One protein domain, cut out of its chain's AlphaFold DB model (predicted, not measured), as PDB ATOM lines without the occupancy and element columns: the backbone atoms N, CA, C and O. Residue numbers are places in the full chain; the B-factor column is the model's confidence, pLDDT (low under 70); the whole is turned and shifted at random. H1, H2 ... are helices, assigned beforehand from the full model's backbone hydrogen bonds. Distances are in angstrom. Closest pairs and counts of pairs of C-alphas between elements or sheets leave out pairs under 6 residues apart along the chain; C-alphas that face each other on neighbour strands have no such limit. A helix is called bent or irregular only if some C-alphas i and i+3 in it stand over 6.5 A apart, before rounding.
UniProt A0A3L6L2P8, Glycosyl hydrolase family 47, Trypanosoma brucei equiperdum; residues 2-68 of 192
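This is residues 2 to 68 of the 192 residues of the protein "Glycosyl hydrolase family 47" of Trypanosoma brucei equiperdum (UniProt A0A3L6L2P8). Two long helices, H2 and H3, make an open helical hairpin: they run opposite ways and meet where residues 12 to 19 of H2 come near residues 63 to 67 of H3, then spread apart toward the long loop that joins them. That loop, residues 27 to 52, winds about at one end of the long axis, and the short helix H1 sits at the other end, where residues 5 to 10 stick out. The printed part has 67 residues, with three named helices in the order H1, H2, H3 and no named strand, and its class is all helix. It is only just loose, close to compact, with a radius of gyration of the C-alphas of 13.4 A, and its elongated outline spans 40 by 23 by 17 A.

H1, residues 2 to 6, and H2, residues 10 to 26, only just touch, with 3 pairs of C-alphas within 8 A, and only at the corner by their link. Their closest C-alphas are those of Tyr 3 and Tyr 11, 5.6 A apart, and H2 touches H1 with residues 11 to 12 alone. H2 and H3, residues 53 to 67, touch and form a helical hairpin, with the C-alphas of Gly 15 and Leu 63 the closest at 6.9 A. Their lines stand at a shallow tilt of 34.9 degrees, only just short of steep, and they run opposite ways. H2 touches H3 with residues 12 to 19 alone, and H3 touches H2 with residues 63 to 67 alone. H1 and H3 are close but not clearly touching, their closest C-alphas being those of Tyr 3 and Leu 66 at 7.6 A. In H1 and H2 every O i to N i+4 pair is within hydrogen-bond range; in H3 it is 8 of 11.

H1 begins at C-alpha 2, at (53.252, 36.039, 3.879). H2, 23.7 A from first to last C-alpha, begins at C-alpha 10, at (58.743, 44.593, 5.368). Residues 27 to 28 pair with residues 31 to 32, antiparallel, in a stretch too short to be named. H3, 21.8 A long, ends at C-alpha 67, at (48.065, 44.263, 11.885); it is irregular, but only just, with C-alphas 57 and 60 6.7 A apart.

The two C-alphas farthest apart are those of Thr 6 and Gly 45, at 39.9 A. The printed part has no cut. The link from H1 to H2 is tight, with 3 residues, and the link from H2 to H3 is long, with 26 residues. The mean pLDDT of the printed part is 90.9, and no printed residue is under 70.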
ATOM      1  N   LEU A   2      51.787  36.112   3.964       88.25
ATOM      2  CA  LEU A   2      53.252  36.039   3.879       88.25
ATOM      3  C   LEU A   2      53.978  36.578   5.125       88.25
ATOM      4  O   LEU A   2      54.904  35.934   5.615       88.25
ATOM      5  N   TYR A   3      53.468  37.672   5.705       88.31
ATOM      6  CA  TYR A   3      53.932  38.186   6.999       88.31
ATOM      7  C   TYR A   3      53.899  37.120   8.104       88.31
ATOM      8  O   TYR A   3      54.857  36.953   8.844       88.31
ATOM      9  N   ARG A   4      52.827  36.326   8.192       82.88
ATOM     10  CA  ARG A   4      52.682  35.310   9.245       82.88
ATOM     11  C   ARG A   4      53.660  34.146   9.081       82.88
ATOM     12  O   ARG A   4      54.115  33.607  10.085       82.88
ATOM     13  N   ALA A   5      53.970  33.774   7.838       86.69
ATOM     14  CA  ALA A   5      54.901  32.690   7.527       86.69
ATOM     15  C   ALA A   5      56.369  33.092   7.743       86.69
ATOM     16  O   ALA A   5      57.158  32.290   8.228       86.69
ATOM     17  N   THR A   6      56.726  34.328   7.391       89.88
ATOM     18  CA  THR A   6      58.123  34.802   7.382       89.88
ATOM     19  C   THR A   6      58.490  35.657   8.589       89.88
ATOM     20  O   THR A   6      59.663  35.741   8.935       89.88
ATOM     21  N   ARG A   7      57.500  36.289   9.229       86.69
ATOM     22  CA  ARG A   7      57.665  37.319  10.269       86.69
ATOM     23  C   ARG A   7      58.547  38.498   9.841       86.69
ATOM     24  O   ARG A   7      59.110  39.179  10.690       86.69
ATOM     25  N   ASP A   8      58.648  38.758   8.539       90.19
ATOM     26  CA  ASP A   8      59.418  39.883   8.008       90.19
ATOM     27  C   ASP A   8      58.606  41.195   8.109       90.19
ATOM     28  O   ASP A   8      57.545  41.306   7.481       90.19
ATOM     29  N   PRO A   9      59.080  42.206   8.863       90.06
ATOM     30  CA  PRO A   9      58.371  43.473   9.053       90.06
ATOM     31  C   PRO A   9      58.172  44.273   7.757       90.06
ATOM     32  O   PRO A   9      57.301  45.141   7.704       90.06
ATOM     33  N   THR A  10      58.914  43.969   6.688       93.31
ATOM     34  CA  THR A  10      58.743  44.593   5.368       93.31
ATOM     35  C   THR A  10      57.305  44.451   4.860       93.31
ATOM     36  O   THR A  10      56.748  45.385   4.282       93.31
ATOM     37  N   TYR A  11      56.646  43.324   5.146       92.06
ATOM     38  CA  TYR A  11      55.254  43.105   4.746       92.06
ATOM     39  C   TYR A  11      54.255  43.985   5.502       92.06
ATOM     40  O   TYR A  11      53.214  44.331   4.943       92.06
ATOM     41  N   LEU A  12      54.560  44.382   6.741       91.25
ATOM     42  CA  LEU A  12      53.736  45.343   7.477       91.25
ATOM     43  C   LEU A  12      53.859  46.743   6.875       91.25
ATOM     44  O   LEU A  12      52.857  47.448   6.757       91.25
ATOM     45  N   LEU A  13      55.064  47.130   6.443       93.81
ATOM     46  CA  LEU A  13      55.282  48.400   5.751       93.81
ATOM     47  C   LEU A  13      54.509  48.447   4.426       93.81
ATOM     48  O   LEU A  13      53.765  49.396   4.192       93.81
ATOM     49  N   MET A  14      54.601  47.391   3.616       94.44
ATOM     50  CA  MET A  14      53.813  47.263   2.384       94.44
ATOM     51  C   MET A  14      52.305  47.303   2.664       94.44
ATOM     52  O   MET A  14      51.558  47.967   1.949       94.44
ATOM     53  N   GLY A  15      51.845  46.635   3.727       93.50
ATOM     54  CA  GLY A  15      50.450  46.690   4.164       93.50
ATOM     55  C   GLY A  15      50.000  48.105   4.532       93.50
ATOM     56  O   GLY A  15      48.909  48.527   4.156       93.50
ATOM     57  N   LYS A  16      50.856  48.867   5.220       93.19
ATOM     58  CA  LYS A  16      50.595  50.266   5.581       93.19
ATOM     59  C   LYS A  16      50.493  51.149   4.338       93.19
ATOM     60  O   LYS A  16      49.576  51.964   4.242       93.19
ATOM     61  N   GLU A  17      51.408  50.984   3.388       94.94
ATOM     62  CA  GLU A  17      51.377  51.706   2.112       94.94
ATOM     63  C   GLU A  17      50.125  51.363   1.300       94.94
ATOM     64  O   GLU A  17      49.483  52.263   0.758       94.94
ATOM     65  N   LEU A  18      49.720  50.091   1.282       94.81
ATOM     66  CA  LEU A  18      48.493  49.641   0.630       94.81
ATOM     67  C   LEU A  18      47.246  50.271   1.266       94.81
ATOM     68  O   LEU A  18      46.400  50.801   0.546       94.81
ATOM     69  N   ALA A  19      47.148  50.267   2.599       94.00
ATOM     70  CA  ALA A  19      46.050  50.899   3.335       94.00
ATOM     71  C   ALA A  19      45.914  52.385   2.979       94.00
ATOM     72  O   ALA A  19      44.826  52.878   2.672       94.00
ATOM     73  N   LEU A  20      47.046  53.091   2.984       93.75
ATOM     74  CA  LEU A  20      47.116  54.505   2.649       93.75
ATOM     75  C   LEU A  20      46.739  54.747   1.185       93.75
ATOM     76  O   LEU A  20      45.976  55.668   0.904       93.75
ATOM     77  N   ALA A  21      47.215  53.919   0.255       92.75
ATOM     78  CA  ALA A  21      46.896  54.041  -1.162       92.75
ATOM     79  C   ALA A  21      45.403  53.817  -1.444       92.75
ATOM     80  O   ALA A  21      44.810  54.622  -2.161       92.75
ATOM     81  N   ILE A  22      44.788  52.784  -0.855       94.00
ATOM     82  CA  ILE A  22      43.340  52.529  -0.951       94.00
ATOM     83  C   ILE A  22      42.579  53.749  -0.444       94.00
ATOM     84  O   ILE A  22      41.702  54.272  -1.125       94.00
ATOM     85  N   ASN A  23      42.953  54.251   0.728       92.44
ATOM     86  CA  ASN A  23      42.273  55.384   1.319       92.44
ATOM     87  C   ASN A  23      42.444  56.679   0.504       92.44
ATOM     88  O   ASN A  23      41.473  57.388   0.285       92.44
ATOM     89  N   LEU A  24      43.646  56.994   0.020       92.12
ATOM     90  CA  LEU A  24      43.864  58.210  -0.765       92.12
ATOM     91  C   LEU A  24      43.221  58.145  -2.149       92.12
ATOM     92  O   LEU A  24      42.842  59.180  -2.684       92.12
ATOM     93  N   ARG A  25      43.144  56.960  -2.763       91.88
ATOM     94  CA  ARG A  25      42.734  56.823  -4.166       91.88
ATOM     95  C   ARG A  25      41.284  56.423  -4.330       91.88
ATOM     96  O   ARG A  25      40.650  56.961  -5.224       91.88
ATOM     97  N   MET A  26      40.766  55.534  -3.488       92.75
ATOM     98  CA  MET A  26      39.442  54.924  -3.648       92.75
ATOM     99  C   MET A  26      38.375  55.512  -2.724       92.75
ATOM    100  O   MET A  26      37.200  55.220  -2.913       92.75
ATOM    101  N   ARG A  27      38.741  56.296  -1.703       91.75
ATOM    102  CA  ARG A  27      37.772  56.800  -0.722       91.75
ATOM    103  C   ARG A  27      36.851  57.854  -1.324       91.75
ATOM    104  O   ARG A  27      37.312  58.777  -1.978       91.75
ATOM    105  N   THR A  28      35.564  57.746  -1.039       91.25
ATOM    106  CA  THR A  28      34.528  58.720  -1.397       91.25
ATOM    107  C   THR A  28      33.836  59.221  -0.121       91.25
ATOM    108  O   THR A  28      34.073  58.669   0.961       91.25
ATOM    109  N   PRO A  29      32.963  60.243  -0.189       90.50
ATOM    110  CA  PRO A  29      32.223  60.712   0.988       90.50
ATOM    111  C   PRO A  29      31.353  59.635   1.655       90.50
ATOM    112  O   PRO A  29      31.117  59.701   2.858       90.50
ATOM    113  N   TYR A  30      30.897  58.641   0.886       90.31
ATOM    114  CA  TYR A  30      29.953  57.614   1.342       90.31
ATOM    115  C   TYR A  30      30.580  56.227   1.526       90.31
ATOM    116  O   TYR A  30      29.917  55.318   2.019       90.31
ATOM    117  N   GLY A  31      31.844  56.036   1.144       91.81
ATOM    118  CA  GLY A  31      32.489  54.730   1.208       91.81
ATOM    119  C   GLY A  31      33.749  54.672   0.363       91.81
ATOM    120  O   GLY A  31      34.636  55.518   0.487       91.81
ATOM    121  N   PHE A  32      33.838  53.652  -0.482       94.19
ATOM    122  CA  PHE A  32      34.930  53.494  -1.430       94.19
ATOM    123  C   PHE A  32      34.376  53.169  -2.809       94.19
ATOM    124  O   PHE A  32      33.296  52.606  -2.937       94.19
ATOM    125  N   SER A  33      35.128  53.522  -3.837       94.00
ATOM    126  CA  SER A  33      34.755  53.343  -5.232       94.00
ATOM    127  C   SER A  33      35.835  52.564  -5.975       94.00
ATOM    128  O   SER A  33      37.027  52.642  -5.652       94.00
ATOM    129  N   SER A  34      35.415  51.780  -6.968       93.31
ATOM    130  CA  SER A  34      36.341  51.151  -7.900       93.31
ATOM    131  C   SER A  34      36.961  52.184  -8.851       93.31
ATOM    132  O   SER A  34      36.308  53.097  -9.349       93.31
ATOM    133  N   VAL A  35      38.257  52.029  -9.107       92.62
ATOM    134  CA  VAL A  35      39.069  52.968  -9.895       92.62
ATOM    135  C   VAL A  35      39.228  52.413 -11.309       92.62
ATOM    136  O   VAL A  35      39.567  51.243 -11.487       92.62
ATOM    137  N   SER A  36      38.990  53.238 -12.330       91.31
ATOM    138  CA  SER A  36      39.108  52.842 -13.739       91.31
ATOM    139  C   SER A  36      40.560  52.723 -14.215       91.31
ATOM    140  O   SER A  36      40.858  51.856 -15.036       91.31
ATOM    141  N   ASP A  37      41.457  53.562 -13.690       89.69
ATOM    142  CA  ASP A  37      42.882  53.578 -14.018       89.69
ATOM    143  C   ASP A  37      43.739  53.914 -12.789       89.69
ATOM    144  O   ASP A  37      43.658  54.997 -12.210       89.69
ATOM    145  N   VAL A  38      44.612  52.979 -12.415       91.44
ATOM    146  CA  VAL A  38      45.492  53.079 -11.242       91.44
ATOM    147  C   VAL A  38      46.695  54.001 -11.447       91.44
ATOM    148  O   VAL A  38      47.458  54.231 -10.512       91.44
ATOM    149  N   ARG A  39      46.936  54.523 -12.648       89.81
ATOM    150  CA  ARG A  39      48.080  55.413 -12.901       89.81
ATOM    151  C   ARG A  39      47.811  56.834 -12.426       89.81
ATOM    152  O   ARG A  39      48.751  57.544 -12.077       89.81
ATOM    153  N   TYR A  40      46.544  57.231 -12.389       85.75
ATOM    154  CA  TYR A  40      46.156  58.586 -12.037       85.75
ATOM    155  C   TYR A  40      45.892  58.747 -10.531       85.75
ATOM    156  O   TYR A  40      45.513  57.787  -9.851       85.75
ATOM    157  N   PRO A  41      46.113  59.958  -9.987       86.00
ATOM    158  CA  PRO A  41      45.711  60.291  -8.627       86.00
ATOM    159  C   PRO A  41      44.182  60.353  -8.505       86.00
ATOM    160  O   PRO A  41      43.461  60.312  -9.502       86.00
ATOM    161  N   HIS A  42      43.695  60.481  -7.273       85.56
ATOM    162  CA  HIS A  42      42.273  60.626  -6.970       85.56
ATOM    163  C   HIS A  42      41.656  61.831  -7.698       85.56
ATOM    164  O   HIS A  42      42.076  62.964  -7.470       85.56
ATOM    165  N   HIS A  43      40.679  61.582  -8.572       82.44
ATOM    166  CA  HIS A  43      39.883  62.613  -9.240       82.44
ATOM    167  C   HIS A  43      38.573  62.031  -9.786       82.44
ATOM    168  O   HIS A  43      38.487  60.832 -10.058       82.44
ATOM    169  N   ASP A  44      37.579  62.893 -10.001       75.44
ATOM    170  CA  ASP A  44      36.191  62.509 -10.308       75.44
ATOM    171  C   ASP A  44      36.037  61.629 -11.559       75.44
ATOM    172  O   ASP A  44      35.180  60.756 -11.603       75.44
ATOM    173  N   GLY A  45      36.897  61.804 -12.568       79.94
ATOM    174  CA  GLY A  45      36.843  61.041 -13.824       79.94
ATOM    175  C   GLY A  45      37.344  59.594 -13.739       79.94
ATOM    176  O   GLY A  45      37.198  58.840 -14.703       79.94
ATOM    177  N   VAL A  46      37.952  59.197 -12.618       85.88
ATOM    178  CA  VAL A  46      38.543  57.861 -12.445       85.88
ATOM    179  C   VAL A  46      37.741  56.958 -11.511       85.88
ATOM    180  O   VAL A  46      37.906  55.738 -11.563       85.88
ATOM    181  N   HIS A  47      36.820  57.511 -10.726       90.75
ATOM    182  CA  HIS A  47      35.916  56.729  -9.880       90.75
ATOM    183  C   HIS A  47      34.744  56.179 -10.676       90.75
ATOM    184  O   HIS A  47      34.124  56.881 -11.473       90.75
ATOM    185  N   ARG A  48      34.413  54.914 -10.442       88.75
ATOM    186  CA  ARG A  48      33.174  54.306 -10.926       88.75
ATOM    187  C   ARG A  48      32.137  54.327  -9.815       88.75
ATOM    188  O   ARG A  48      32.469  54.165  -8.644       88.75
ATOM    189  N   ASP A  49      30.869  54.440 -10.175       90.69
ATOM    190  CA  ASP A  49      29.768  54.336  -9.212       90.69
ATOM    191  C   ASP A  49      29.487  52.867  -8.841       90.69
ATOM    192  O   ASP A  49      28.415  52.318  -9.084       90.69
ATOM    193  N   SER A  50      30.516  52.170  -8.351       91.06
ATOM    194  CA  SER A  50      30.414  50.803  -7.861       91.06
ATOM    195  C   SER A  50      31.370  50.562  -6.700       91.06
ATOM    196  O   SER A  50      32.555  50.916  -6.744       91.06
ATOM    197  N   MET A  51      30.840  49.913  -5.667       94.62
ATOM    198  CA  MET A  51      31.599  49.361  -4.556       94.62
ATOM    199  C   MET A  51      31.258  47.883  -4.451       94.62
ATOM    200  O   MET A  51      30.132  47.518  -4.120       94.62
ATOM    201  N   GLU A  52      32.233  47.035  -4.744       94.12
ATOM    202  CA  GLU A  52      32.040  45.593  -4.672       94.12
ATOM    203  C   GLU A  52      31.988  45.121  -3.213       94.12
ATOM    204  O   GLU A  52      32.714  45.627  -2.353       94.12
ATOM    205  N   SER A  53      31.160  44.114  -2.925       94.56
ATOM    206  CA  SER A  53      30.981  43.573  -1.566       94.56
ATOM    207  C   SER A  53      32.280  43.008  -0.974       94.56
ATOM    208  O   SER A  53      32.542  43.169   0.223       94.56
ATOM    209  N   PHE A  54      33.137  42.421  -1.818       94.94
ATOM    210  CA  PHE A  54      34.440  41.883  -1.414       94.94
ATOM    211  C   PHE A  54      35.387  42.952  -0.861       94.94
ATOM    212  O   PHE A  54      36.344  42.625  -0.155       94.94
ATOM    213  N   MET A  55      35.146  44.239  -1.141       94.81
ATOM    214  CA  MET A  55      35.939  45.314  -0.551       94.81
ATOM    215  C   MET A  55      35.894  45.193   0.977       94.81
ATOM    216  O   MET A  55      36.930  45.138   1.641       94.81
ATOM    217  N   ILE A  56      34.692  45.070   1.534       93.25
ATOM    218  CA  ILE A  56      34.503  44.981   2.981       93.25
ATOM    219  C   ILE A  56      34.852  43.574   3.467       93.25
ATOM    220  O   ILE A  56      35.596  43.420   4.437       93.25
ATOM    221  N   ALA A  57      34.331  42.548   2.789       93.50
ATOM    222  CA  ALA A  57      34.447  41.168   3.248       93.50
ATOM    223  C   ALA A  57      35.889  40.647   3.223       93.50
ATOM    224  O   ALA A  57      36.294  39.974   4.173       93.50
ATOM    225  N   GLU A  58      36.663  40.977   2.189       95.31
ATOM    226  CA  GLU A  58      38.016  40.463   1.974       95.31
ATOM    227  C   GLU A  58      39.074  41.535   2.205       95.31
ATOM    228  O   GLU A  58      39.965  41.360   3.036       95.31
ATOM    229  N   THR A  59      38.981  42.657   1.483       94.69
ATOM    230  CA  THR A  59      40.085  43.628   1.409       94.69
ATOM    231  C   THR A  59      40.332  44.268   2.771       94.69
ATOM    232  O   THR A  59      41.453  44.222   3.280       94.69
ATOM    233  N   LEU A  60      39.284  44.806   3.402       93.75
ATOM    234  CA  LEU A  60      39.401  45.403   4.733       93.75
ATOM    235  C   LEU A  60      39.678  44.358   5.813       93.75
ATOM    236  O   LEU A  60      40.494  44.609   6.696       93.75
ATOM    237  N   LYS A  61      39.064  43.173   5.725       92.44
ATOM    238  CA  LYS A  61      39.267  42.102   6.708       92.44
ATOM    239  C   LYS A  61      40.716  41.621   6.741       92.44
ATOM    240  O   LYS A  61      41.307  41.531   7.813       92.44
ATOM    241  N   TYR A  62      41.316  41.333   5.587       93.44
ATOM    242  CA  TYR A  62      42.706  40.882   5.540       93.44
ATOM    243  C   TYR A  62      43.692  41.987   5.895       93.44
ATOM    244  O   TYR A  62      44.719  41.697   6.509       93.44
ATOM    245  N   LEU A  63      43.385  43.236   5.542       93.75
ATOM    246  CA  LEU A  63      44.198  44.376   5.942       93.75
ATOM    247  C   LEU A  63      44.167  44.577   7.461       93.75
ATOM    248  O   LEU A  63      45.212  44.808   8.054       93.75
ATOM    249  N   TYR A  64      43.004  44.421   8.093       91.38
ATOM    250  CA  TYR A  64      42.863  44.451   9.548       91.38
ATOM    251  C   TYR A  64      43.656  43.319  10.218       91.38
ATOM    252  O   TYR A  64      44.530  43.575  11.044       91.38
ATOM    253  N   LEU A  65      43.429  42.072   9.790       90.56
ATOM    254  CA  LEU A  65      44.113  40.894  10.335       90.56
ATOM    255  C   LEU A  65      45.636  40.930  10.134       90.56
ATOM    256  O   LEU A  65      46.375  40.309  10.888       90.56
ATOM    257  N   LEU A  66      46.135  41.654   9.129       90.38
ATOM    258  CA  LEU A  66      47.575  41.827   8.936       90.38
ATOM    259  C   LEU A  66      48.240  42.528  10.131       90.38
ATOM    260  O   LEU A  66      49.374  42.184  10.462       90.38
ATOM    261  N   PHE A  67      47.551  43.488  10.752       88.88
ATOM    262  CA  PHE A  67      48.065  44.263  11.885       88.88
ATOM    263  C   PHE A  67      47.641  43.697  13.244       88.88
ATOM    264  O   PHE A  67      48.284  43.993  14.251       88.88
ATOM    265  N   ASP A  68      46.603  42.863  13.283       85.94
ATOM    266  CA  ASP A  68      46.141  42.197  14.498       85.94
ATOM    267  C   ASP A  68      46.779  40.807  14.672       85.94
ATOM    268  O   ASP A  68      46.192  39.759  14.394       85.94
TER     269      ASP A  68